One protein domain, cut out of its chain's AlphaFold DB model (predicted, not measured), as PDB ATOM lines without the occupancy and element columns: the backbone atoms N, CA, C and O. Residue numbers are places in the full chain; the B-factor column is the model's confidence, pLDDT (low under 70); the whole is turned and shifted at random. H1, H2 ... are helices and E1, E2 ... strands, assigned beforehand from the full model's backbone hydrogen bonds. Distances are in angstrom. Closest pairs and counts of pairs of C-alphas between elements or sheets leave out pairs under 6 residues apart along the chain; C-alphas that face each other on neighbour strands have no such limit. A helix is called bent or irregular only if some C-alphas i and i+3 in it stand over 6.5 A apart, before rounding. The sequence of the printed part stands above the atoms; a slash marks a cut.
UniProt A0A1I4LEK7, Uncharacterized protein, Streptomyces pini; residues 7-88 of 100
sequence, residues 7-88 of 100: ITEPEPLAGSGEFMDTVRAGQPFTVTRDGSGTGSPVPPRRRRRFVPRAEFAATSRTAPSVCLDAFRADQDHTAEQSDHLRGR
ATOM      1  N   ILE A   7     219.010 300.906 266.116       62.12
ATOM      2  CA  ILE A   7     219.287 301.599 267.379       62.12
ATOM      3  C   ILE A   7     220.217 302.781 267.092       62.12
ATOM      4  O   ILE A   7     221.314 302.587 266.560       62.12
ATOM      5  N   THR A   8     219.774 303.976 267.491       52.94
ATOM      6  CA  THR A   8     220.478 305.259 267.337       52.94
ATOM      7  C   THR A   8     221.235 305.617 268.624       52.94
ATOM      8  O   THR A   8     220.651 305.627 269.708       52.94
ATOM      9  N   GLU A   9     222.530 305.935 268.550       56.72
ATOM     10  CA  GLU A   9     223.280 306.475 269.706       56.72
ATOM     11  C   GLU A   9     222.854 307.937 270.005       56.72
ATOM     12  O   GLU A   9     222.774 308.712 269.050       56.72
ATOM     13  N   PRO A  10     222.611 308.386 271.264       52.47
ATOM     14  CA  PRO A  10     222.868 307.759 272.557       52.47
ATOM     15  C   PRO A  10     221.570 307.505 273.351       52.47
ATOM     16  O   PRO A  10     221.150 308.325 274.168       52.47
ATOM     17  N   GLU A  11     220.984 306.324 273.199       57.16
ATOM     18  CA  GLU A  11     220.102 305.761 274.223       57.16
ATOM     19  C   GLU A  11     220.671 304.414 274.700       57.16
ATOM     20  O   GLU A  11     220.332 303.355 274.179       57.16
ATOM     21  N   PRO A  12     221.632 304.428 275.648       58.75
ATOM     22  CA  PRO A  12     221.678 303.316 276.592       58.75
ATOM     23  C   PRO A  12     222.120 303.792 277.982       58.75
ATOM     24  O   PRO A  12     223.206 303.469 278.462       58.75
ATOM     25  N   LEU A  13     221.267 304.563 278.654       53.84
ATOM     26  CA  LEU A  13     221.358 304.765 280.109       53.84
ATOM     27  C   LEU A  13     220.233 304.022 280.842       53.84
ATOM     28  O   LEU A  13     220.457 303.500 281.932       53.84
ATOM     29  N   ALA A  14     219.070 303.865 280.208       48.22
ATOM     30  CA  ALA A  14     218.011 302.961 280.639       48.22
ATOM     31  C   ALA A  14     218.004 301.733 279.709       48.22
ATOM     32  O   ALA A  14     217.740 301.872 278.525       48.22
ATOM     33  N   GLY A  15     218.350 300.538 280.201       58.91
ATOM     34  CA  GLY A  15     218.215 299.285 279.424       58.91
ATOM     35  C   GLY A  15     219.486 298.708 278.781       58.91
ATOM     36  O   GLY A  15     219.413 297.703 278.077       58.91
ATOM     37  N   SER A  16     220.673 299.253 279.066       61.09
ATOM     38  CA  SER A  16     221.950 298.756 278.512       61.09
ATOM     39  C   SER A  16     222.234 297.268 278.793       61.09
ATOM     40  O   SER A  16     222.913 296.611 278.003       61.09
ATOM     41  N   GLY A  17     221.688 296.714 279.882       64.19
ATOM     42  CA  GLY A  17     221.778 295.285 280.202       64.19
ATOM     43  C   GLY A  17     221.042 294.392 279.199       64.19
ATOM     44  O   GLY A  17     221.626 293.447 278.679       64.19
ATOM     45  N   GLU A  18     219.802 294.739 278.856       68.38
ATOM     46  CA  GLU A  18     218.961 293.960 277.938       68.38
ATOM     47  C   GLU A  18     219.504 293.994 276.501       68.38
ATOM     48  O   GLU A  18     219.535 292.974 275.805       68.38
ATOM     49  N   PHE A  19     220.045 295.144 276.084       70.69
ATOM     50  CA  PHE A  19     220.773 295.263 274.821       70.69
ATOM     51  C   PHE A  19     221.984 294.324 274.777       70.69
ATOM     52  O   PHE A  19     222.142 293.543 273.837       70.69
ATOM     53  N   MET A  20     222.824 294.343 275.816       73.44
ATOM     54  CA  MET A  20     224.010 293.485 275.884       73.44
ATOM     55  C   MET A  20     223.667 291.996 275.952       73.44
ATOM     56  O   MET A  20     224.423 291.180 275.416       73.44
ATOM     57  N   ASP A  21     222.547 291.632 276.572       71.19
ATOM     58  CA  ASP A  21     222.057 290.256 276.601       71.19
ATOM     59  C   ASP A  21     221.576 289.800 275.222       71.19
ATOM     60  O   ASP A  21     221.896 288.689 274.789       71.19
ATOM     61  N   THR A  22     220.913 290.682 274.478       71.31
ATOM     62  CA  THR A  22     220.401 290.375 273.138       71.31
ATOM     63  C   THR A  22     221.533 290.318 272.102       71.31
ATOM     64  O   THR A  22     221.581 289.396 271.280       71.31
ATOM     65  N   VAL A  23     222.531 291.203 272.213       71.69
ATOM     66  CA  VAL A  23     223.802 291.113 271.467       71.69
ATOM     67  C   VAL A  23     224.538 289.818 271.816       71.69
ATOM     68  O   VAL A  23     225.018 289.110 270.932       71.69
ATOM     69  N   ARG A  24     224.612 289.444 273.098       67.31
ATOM     70  CA  ARG A  24     225.252 288.189 273.530       67.31
ATOM     71  C   ARG A  24     224.518 286.949 273.013       67.31
ATOM     72  O   ARG A  24     225.179 285.950 272.731       67.31
ATOM     73  N   ALA A  25     223.197 287.016 272.868       71.31
ATOM     74  CA  ALA A  25     222.365 285.959 272.297       71.31
ATOM     75  C   ALA A  25     222.540 285.796 270.774       71.31
ATOM     76  O   ALA A  25     222.002 284.851 270.198       71.31
ATOM     77  N   GLY A  26     223.314 286.669 270.118       66.25
ATOM     78  CA  GLY A  26     223.609 286.555 268.691       66.25
ATOM     79  C   GLY A  26     222.556 287.164 267.777       66.25
ATOM     80  O   GLY A  26     222.571 286.880 266.581       66.25
ATOM     81  N   GLN A  27     221.650 287.979 268.317       67.38
ATOM     82  CA  GLN A  27     220.681 288.688 267.494       67.38
ATOM     83  C   GLN A  27     221.381 289.815 266.717       67.38
ATOM     84  O   GLN A  27     222.158 290.571 267.306       67.38
ATOM     85  N   PRO A  28     221.147 289.923 265.398       61.31
ATOM     86  CA  PRO A  28     221.758 290.958 264.582       61.31
ATOM     87  C   PRO A  28     221.092 292.310 264.861       61.31
ATOM     88  O   PRO A  28     219.885 292.459 264.685       61.31
ATOM     89  N   PHE A  29     221.894 293.296 265.250       65.06
ATOM     90  CA  PHE A  29     221.474 294.694 265.372       65.06
ATOM     91  C   PHE A  29     222.200 295.549 264.350       65.06
ATOM     92  O   PHE A  29     223.344 295.252 264.015       65.06
ATOM     93  N   THR A  30     221.583 296.633 263.907       63.06
ATOM     94  CA  THR A  30     222.286 297.652 263.129       63.06
ATOM     95  C   THR A  30     222.412 298.885 264.001       63.06
ATOM     96  O   THR A  30     221.403 299.476 264.384       63.06
ATOM     97  N   VAL A  31     223.650 299.242 264.352       66.62
ATOM     98  CA  VAL A  31     223.923 300.482 265.081       66.62
ATOM     99  C   VAL A  31     224.053 301.593 264.054       66.62
ATOM    100  O   VAL A  31     224.933 301.558 263.180       66.62
ATOM    101  N   THR A  32     223.168 302.574 264.159       60.81
ATOM    102  CA  THR A  32     223.233 303.791 263.363       60.81
ATOM    103  C   THR A  32     223.734 304.925 264.245       60.81
ATOM    104  O   THR A  32     223.273 305.156 265.362       60.81
ATOM    105  N   ARG A  33     224.746 305.629 263.742       60.84
ATOM    106  CA  ARG A  33     225.249 306.859 264.345       60.84
ATOM    107  C   ARG A  33     225.048 307.956 263.318       60.84
ATOM    108  O   ARG A  33     225.527 307.841 262.189       60.84
ATOM    109  N   ASP A  34     224.273 308.971 263.683       56.31
ATOM    110  CA  ASP A  34     223.978 310.129 262.828       56.31
ATOM    111  C   ASP A  34     223.409 309.753 261.437       56.31
ATOM    112  O   ASP A  34     223.734 310.373 260.426       56.31
ATOM    113  N   GLY A  35     222.598 308.688 261.354       58.12
ATOM    114  CA  GLY A  35     222.031 308.185 260.089       58.12
ATOM    115  C   GLY A  35     223.021 307.436 259.185       58.12
ATOM    116  O   GLY A  35     222.640 306.950 258.120       58.12
ATOM    117  N   SER A  36     224.281 307.290 259.607       54.59
ATOM    118  CA  SER A  36     225.279 306.446 258.952       54.59
ATOM    119  C   SER A  36     225.414 305.117 259.706       54.59
ATOM    120  O   SER A  36     225.737 305.069 260.897       54.59
ATOM    121  N   GLY A  37     225.109 304.007 259.030       56.84
ATOM    122  CA  GLY A  37     225.256 302.666 259.597       56.84
ATOM    123  C   GLY A  37     226.716 302.402 259.947       56.84
ATOM    124  O   GLY A  37     227.544 302.224 259.059       56.84
ATOM    125  N   THR A  38     227.037 302.397 261.240       61.47
ATOM    126  CA  THR A  38     228.421 302.256 261.726       61.47
ATOM    127  C   THR A  38     228.819 300.781 261.856       61.47
ATOM    128  O   THR A  38     230.001 300.441 261.860       61.47
ATOM    129  N   GLY A  39     227.839 299.875 261.865       61.66
ATOM    130  CA  GLY A  39     228.046 298.431 261.791       61.66
ATOM    131  C   GLY A  39     227.134 297.658 262.739       61.66
ATOM    132  O   GLY A  39     226.358 298.234 263.498       61.66
ATOM    133  N   SER A  40     227.223 296.328 262.684       67.19
ATOM    134  CA  SER A  40     226.489 295.434 263.584       67.19
ATOM    135  C   SER A  40     227.373 295.017 264.764       67.19
ATOM    136  O   SER A  40     228.528 294.635 264.539       67.19
ATOM    137  N   PRO A  41     226.881 295.064 266.018       67.62
ATOM    138  CA  PRO A  41     227.641 294.608 267.168       67.62
ATOM    139  C   PRO A  41     227.844 293.094 267.071       67.62
ATOM    140  O   PRO A  41     226.897 292.313 266.991       67.62
ATOM    141  N   VAL A  42     229.107 292.665 267.079       65.88
ATOM    142  CA  VAL A  42     229.453 291.242 267.027       65.88
ATOM    143  C   VAL A  42     229.401 290.665 268.443       65.88
ATOM    144  O   VAL A  42     230.074 291.190 269.337       65.88
ATOM    145  N   PRO A  43     228.675 289.556 268.667       66.50
ATOM    146  CA  PRO A  43     228.639 288.902 269.965       66.50
ATOM    147  C   PRO A  43     230.060 288.521 270.402       66.50
ATOM    148  O   PRO A  43     230.812 287.941 269.606       66.50
ATOM    149  N   PRO A  44     230.453 288.787 271.659       63.84
ATOM    150  CA  PRO A  44     231.767 288.392 272.142       63.84
ATOM    151  C   PRO A  44     231.883 286.865 272.087       63.84
ATOM    152  O   PRO A  44     231.232 286.145 272.850       63.84
ATOM    153  N   ARG A  45     232.713 286.361 271.164       62.53
ATOM    154  CA  ARG A  45     232.959 284.922 270.999       62.53
ATOM    155  C   ARG A  45     233.458 284.337 272.320       62.53
ATOM    156  O   ARG A  45     234.230 284.979 273.037       62.53
ATOM    157  N   ARG A  46     233.007 283.116 272.653       60.66
ATOM    158  CA  ARG A  46     233.426 282.403 273.873       60.66
ATOM    159  C   ARG A  46     234.943 282.523 274.043       60.66
ATOM    160  O   ARG A  46     235.711 282.236 273.131       60.66
ATOM    161  N   ARG A  47     235.322 283.010 275.223       55.62
ATOM    162  CA  ARG A  47     236.639 283.524 275.605       55.62
ATOM    163  C   ARG A  47     237.807 282.700 275.048       55.62
ATOM    164  O   ARG A  47     238.244 281.743 275.680       55.62
ATOM    165  N   ARG A  48     238.435 283.180 273.975       56.56
ATOM    166  CA  ARG A  48     239.901 283.156 273.912       56.56
ATOM    167  C   ARG A  48     240.367 284.402 274.648       56.56
ATOM    168  O   ARG A  48     240.272 285.503 274.126       56.56
ATOM    169  N   ARG A  49     240.807 284.240 275.902       67.50
ATOM    170  CA  ARG A  49     241.329 285.355 276.719       67.50
ATOM    171  C   ARG A  49     242.573 285.992 276.082       67.50
ATOM    172  O   ARG A  49     242.915 287.116 276.419       67.50
ATOM    173  N   PHE A  50     243.204 285.277 275.150       75.31
ATOM    174  CA  PHE A  50     244.371 285.704 274.401       75.31
ATOM    175  C   PHE A  50     244.222 285.295 272.936       75.31
ATOM    176  O   PHE A  50     243.943 284.131 272.640       75.31
ATOM    177  N   VAL A  51     244.415 286.253 272.031       81.44
ATOM    178  CA  VAL A  51     244.542 285.994 270.594       81.44
ATOM    179  C   VAL A  51     245.998 285.586 270.332       81.44
ATOM    180  O   VAL A  51     246.907 286.336 270.703       81.44
ATOM    181  N   PRO A  52     246.270 284.412 269.737       87.19
ATOM    182  CA  PRO A  52     247.617 284.045 269.319       87.19
ATOM    183  C   PRO A  52     248.210 285.097 268.379       87.19
ATOM    184  O   PRO A  52     247.517 285.608 267.501       87.19
ATOM    185  N   ARG A  53     249.515 285.372 268.502       89.00
ATOM    186  CA  ARG A  53     250.203 286.378 267.667       89.00
ATOM    187  C   ARG A  53     249.973 286.171 266.168       89.00
ATOM    188  O   ARG A  53     249.764 287.138 265.449       89.00
ATOM    189  N   ALA A  54     249.990 284.918 265.715       90.50
ATOM    190  CA  ALA A  54     249.769 284.575 264.313       90.50
ATOM    191  C   ALA A  54     248.344 284.907 263.841       90.50
ATOM    192  O   ALA A  54     248.169 285.407 262.736       90.50
ATOM    193  N   GLU A  55     247.338 284.667 264.685       88.00
ATOM    194  CA  GLU A  55     245.935 284.960 264.380       88.00
ATOM    195  C   GLU A  55     245.710 286.474 264.326       88.00
ATOM    196  O   GLU A  55     245.155 286.972 263.352       88.00
ATOM    197  N   PHE A  56     246.259 287.210 265.298       87.69
ATOM    198  CA  PHE A  56     246.235 288.672 265.303       87.69
ATOM    199  C   PHE A  56     246.886 289.253 264.038       87.69
ATOM    200  O   PHE A  56     246.257 290.023 263.316       87.69
ATOM    201  N   ALA A  57     248.108 288.821 263.709       89.75
ATOM    202  CA  ALA A  57     248.817 289.278 262.514       89.75
ATOM    203  C   ALA A  57     248.069 288.938 261.212       89.75
ATOM    204  O   ALA A  57     248.081 289.729 260.270       89.75
ATOM    205  N   ALA A  58     247.407 287.779 261.152       89.75
ATOM    206  CA  ALA A  58     246.585 287.402 260.008       89.75
ATOM    207  C   ALA A  58     245.361 288.319 259.864       89.75
ATOM    208  O   ALA A  58     245.109 288.817 258.768       89.75
ATOM    209  N   THR A  59     244.643 288.594 260.958       85.81
ATOM    210  CA  THR A  59     243.456 289.465 260.941       85.81
ATOM    211  C   THR A  59     243.788 290.934 260.701       85.81
ATOM    212  O   THR A  59     243.016 291.639 260.060       85.81
ATOM    213  N   SER A  60     244.945 291.404 261.168       87.00
ATOM    214  CA  SER A  60     245.366 292.801 261.024       87.00
ATOM    215  C   SER A  60     245.984 293.116 259.662       87.00
ATOM    216  O   SER A  60     246.258 294.278 259.385       87.00
ATOM    217  N   ARG A  61     246.202 292.124 258.789       89.50
ATOM    218  CA  ARG A  61     246.855 292.337 257.485       89.50
ATOM    219  C   ARG A  61     246.097 293.310 256.579       89.50
ATOM    220  O   ARG A  61     246.716 293.994 255.776       89.50
ATOM    221  N   THR A  62     244.774 293.355 256.697       88.62
ATOM    222  CA  THR A  62     243.908 294.257 255.923       88.62
ATOM    223  C   THR A  62     243.528 295.513 256.704       88.62
ATOM    224  O   THR A  62     242.653 296.256 256.265       88.62
ATOM    225  N   ALA A  63     244.123 295.736 257.879       87.06
ATOM    226  CA  ALA A  63     243.853 296.932 258.656       87.06
ATOM    227  C   ALA A  63     244.418 298.167 257.931       87.06
ATOM    228  O   ALA A  63     245.512 298.093 257.363       87.06
ATOM    229  N   PRO A  64     243.708 299.307 257.959       86.12
ATOM    230  CA  PRO A  64     244.252 300.570 257.481       86.12
ATOM    231  C   PRO A  64     245.553 300.925 258.208       86.12
ATOM    232  O   PRO A  64     245.706 300.654 259.402       86.12
ATOM    233  N   SER A  65     246.485 301.568 257.505       88.31
ATOM    234  CA  SER A  65     247.665 302.153 258.141       88.31
ATOM    235  C   SER A  65     247.242 303.280 259.080       88.31
ATOM    236  O   SER A  65     246.501 304.175 258.672       88.31
ATOM    237  N   VAL A  66     247.748 303.267 260.310       88.06
ATOM    238  CA  VAL A  66     247.487 304.312 261.305       88.06
ATOM    239  C   VAL A  66     248.734 305.177 261.466       88.06
ATOM    240  O   VAL A  66     249.840 304.654 261.602       88.06
ATOM    241  N   CYS A  67     248.562 306.501 261.461       93.62
ATOM    242  CA  CYS A  67     249.620 307.438 261.832       93.62
ATOM    243  C   CYS A  67     249.813 307.400 263.353       93.62
ATOM    244  O   CYS A  67     248.905 307.764 264.100       93.62
ATOM    245  N   LEU A  68     250.979 306.937 263.809       91.94
ATOM    246  CA  LEU A  68     251.242 306.726 265.235       91.94
ATOM    247  C   LEU A  68     251.234 308.030 266.034       91.94
ATOM    248  O   LEU A  68     250.691 308.045 267.135       91.94
ATOM    249  N   ASP A  69     251.778 309.109 265.472       94.44
ATOM    250  CA  ASP A  69     251.848 310.404 266.154       94.44
ATOM    251  C   ASP A  69     250.453 311.011 266.332       94.44
ATOM    252  O   ASP A  69     250.097 311.434 267.429       94.44
ATOM    253  N   ALA A  70     249.627 310.966 265.280       92.94
ATOM    254  CA  ALA A  70     248.240 311.424 265.343       92.94
ATOM    255  C   ALA A  70     247.423 310.586 266.335       92.94
ATOM    256  O   ALA A  70     246.733 311.131 267.190       92.94
ATOM    257  N   PHE A  71     247.576 309.260 266.288       91.81
ATOM    258  CA  PHE A  71     246.923 308.375 267.248       91.81
ATOM    259  C   PHE A  71     247.334 308.697 268.688       91.81
ATOM    260  O   PHE A  71     246.494 308.660 269.584       91.81
ATOM    261  N   ARG A  72     248.610 309.019 268.935       93.75
ATOM    262  CA  ARG A  72     249.083 309.360 270.281       93.75
ATOM    263  C   ARG A  72     248.498 310.674 270.778       93.75
ATOM    264  O   ARG A  72     247.985 310.700 271.891       93.75
ATOM    265  N   ALA A  73     248.490 311.698 269.930       93.81
ATOM    266  CA  ALA A  73     247.868 312.980 270.243       93.81
ATOM    267  C   ALA A  73     246.373 312.828 270.588       93.81
ATOM    268  O   ALA A  73     245.908 313.409 271.568       93.81
ATOM    269  N   ASP A  74     245.637 311.987 269.852       91.25
ATOM    270  CA  ASP A  74     244.222 311.712 270.133       91.25
ATOM    271  C   ASP A  74     244.017 311.018 271.493       91.25
ATOM    272  O   ASP A  74     243.058 311.314 272.217       91.25
ATOM    273  N   GLN A  75     244.908 310.086 271.857       93.12
ATOM    274  CA  GLN A  75     244.862 309.411 273.159       93.12
ATOM    275  C   GLN A  75     245.151 310.376 274.310       93.12
ATOM    276  O   GLN A  75     244.423 310.353 275.303       93.12
ATOM    277  N   ASP A  76     246.167 311.226 274.165       92.31
ATOM    278  CA  ASP A  76     246.538 312.214 275.180       92.31
ATOM    279  C   ASP A  76     245.393 313.214 275.393       92.31
ATOM    280  O   ASP A  76     244.940 313.405 276.522       92.31
ATOM    281  N   HIS A  77     244.807 313.729 274.306       89.38
ATOM    282  CA  HIS A  77     243.629 314.593 274.385       89.38
ATOM    283  C   HIS A  77     242.449 313.893 275.085       89.38
ATOM    284  O   HIS A  77     241.783 314.478 275.939       89.38
ATOM    285  N   THR A  78     242.187 312.619 274.780       86.69
ATOM    286  CA  THR A  78     241.111 311.851 275.436       86.69
ATOM    287  C   THR A  78     241.373 311.652 276.934       86.69
ATOM    288  O   THR A  78     240.446 311.758 277.744       86.69
ATOM    289  N   ALA A  79     242.623 311.383 277.316       87.25
ATOM    290  CA  ALA A  79     243.021 311.226 278.711       87.25
ATOM    291  C   ALA A  79     242.803 312.528 279.499       87.25
ATOM    292  O   ALA A  79     242.150 312.504 280.546       87.25
ATOM    293  N   GLU A  80     243.233 313.665 278.948       81.88
ATOM    294  CA  GLU A  80     243.046 314.992 279.548       81.88
ATOM    295  C   GLU A  80     241.561 315.344 279.750       81.88
ATOM    296  O   GLU A  80     241.170 315.830 280.815       81.88
ATOM    297  N   GLN A  81     240.698 315.031 278.776       74.12
ATOM    298  CA  GLN A  81     239.245 315.226 278.903       74.12
ATOM    299  C   GLN A  81     238.640 314.365 280.024       74.12
ATOM    300  O   GLN A  81     237.750 314.809 280.758       74.12
ATOM    301  N   SER A  82     239.131 313.133 280.190       70.50
ATOM    302  CA  SER A  82     238.653 312.226 281.237       70.50
ATOM    303  C   SER A  82     239.046 312.690 282.646       70.50
ATOM    304  O   SER A  82     238.243 312.577 283.581       70.50
ATOM    305  N   ASP A  83     240.231 313.285 282.788       69.94
ATOM    306  CA  ASP A  83     240.690 313.886 284.040       69.94
ATOM    307  C   ASP A  83     239.936 315.184 284.348       69.94
ATOM    308  O   ASP A  83     239.533 315.405 285.498       69.94
ATOM    309  N   HIS A  84     239.627 315.994 283.328       62.28
ATOM    310  CA  HIS A  84     238.777 317.176 283.495       62.28
ATOM    311  C   HIS A  84     237.379 316.810 284.024       62.28
ATOM    312  O   HIS A  84     236.862 317.469 284.933       62.28
ATOM    313  N   LEU A  85     236.775 315.729 283.518       59.91
ATOM    314  CA  LEU A  85     235.462 315.269 283.979       59.91
ATOM    315  C   LEU A  85     235.492 314.765 285.435       59.91
ATOM    316  O   LEU A  85     234.533 314.976 286.177       59.91
ATOM    317  N   ARG A  86     236.598 314.151 285.883       59.53
ATOM    318  CA  ARG A  86     236.780 313.706 287.282       59.53
ATOM    319  C   ARG A  86     237.064 314.858 288.253       59.53
ATOM    320  O   ARG A  86     236.707 314.753 289.428       59.53
ATOM    321  N   GLY A  87     237.671 315.949 287.784       56.09
ATOM    322  CA  GLY A  87     237.997 317.125 288.599       56.09
ATOM    323  C   GLY A  87     236.777 317.914 289.095       56.09
ATOM    324  O   GLY A  87     236.790 318.421 290.216       56.09
ATOM    325  N   ARG A  88     235.677 317.948 288.327       56.31
ATOM    326  CA  ARG A  88     234.468 318.730 288.673       56.31
ATOM    327  C   ARG A  88     233.684 318.230 289.895       56.31
ATOM    328  O   ARG A  88     232.800 318.932 290.373       56.31
TER     329      ARG A  88
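What this domain is: This is residues 7 to 88 of the 100 residues of an uncharacterized protein of Streptomyces pini (UniProt A0A1I4LEK7). The model is an open C-shaped frame with an empty middle: the first residues, the short helix H1 and the small hairpin E1 and E2 make one arm, a long link leads out to H2 at the bend, and the long helix H3 makes the other arm. The two arms stand apart across the gap, and no helix touches another. The printed part has 82 residues, with three named helices and two named strands in the order H1, E1, E2, H2, H3; the sheet has the order E1, E2 and is antiparallel, and the class is mostly helix. The whole is only just loose, close to extended, with a radius of gyration of the C-alphas of 17.1 A and spans of 44 by 38 by 28 A.

How they stand to each other: Residues 7 to 8 pair in parallel with residues 31 to 32 of E1, a strand of residues 30 to 33. H1, residues 16 to 24, comes before E1, with a tight link between them. E2, residues 36 to 39, follows E1 after a tight link, and the two form a hairpin of antiparallel neighbours, with 134 degrees between their directions. N 31 and O 39 are 3.0 A apart and N 36 and O 33 are 2.9 A apart, both within hydrogen-bond range. The C-alphas of Thr 32 and Gly 37 face each other at 4.4 A. H1 and E2 are apart. H2, residues 53 to 62, is apart from H1 and from E1. H3, residues 68 to 87, is apart from H1, E1, E2 and H2. In H1 and H3 every O i to N i+4 pair is within hydrogen-bond range; in H2 it is 5 of 6.

Where its parts are: H1 begins at C-alpha 16, (221.950, 298.756, 278.512), and is 12.1 A long from first to last C-alpha. E1 measures 9.7 A and E2 8.9 A. H2 begins at C-alpha 53, (250.203, 286.378, 267.667), and measures 15.5 A; it is irregular, but only just, with C-alphas 59 and 62 at 7.0 A. H3 measures 28.8 A and ends at C-alpha 87, (237.997, 317.125, 288.599).

The domain as a whole: The two C-alphas farthest apart are those of Ala 54 and Arg 88, at 44.7 A. The printed part has no cut. The link from E2 to H2, residues 40 to 52, is long, and the link from H2 to H3 is tight. Residues 11 to 18, of which 16 to 18 belong to H1, stand free, as do residues 46 to 88, of which 53 to 62 belong to H2 and 68 to 87 to H3. The mean pLDDT of the printed part is 72.5; residues 7 to 18, 24, 26 to 49 and 83 to 88 are under 70.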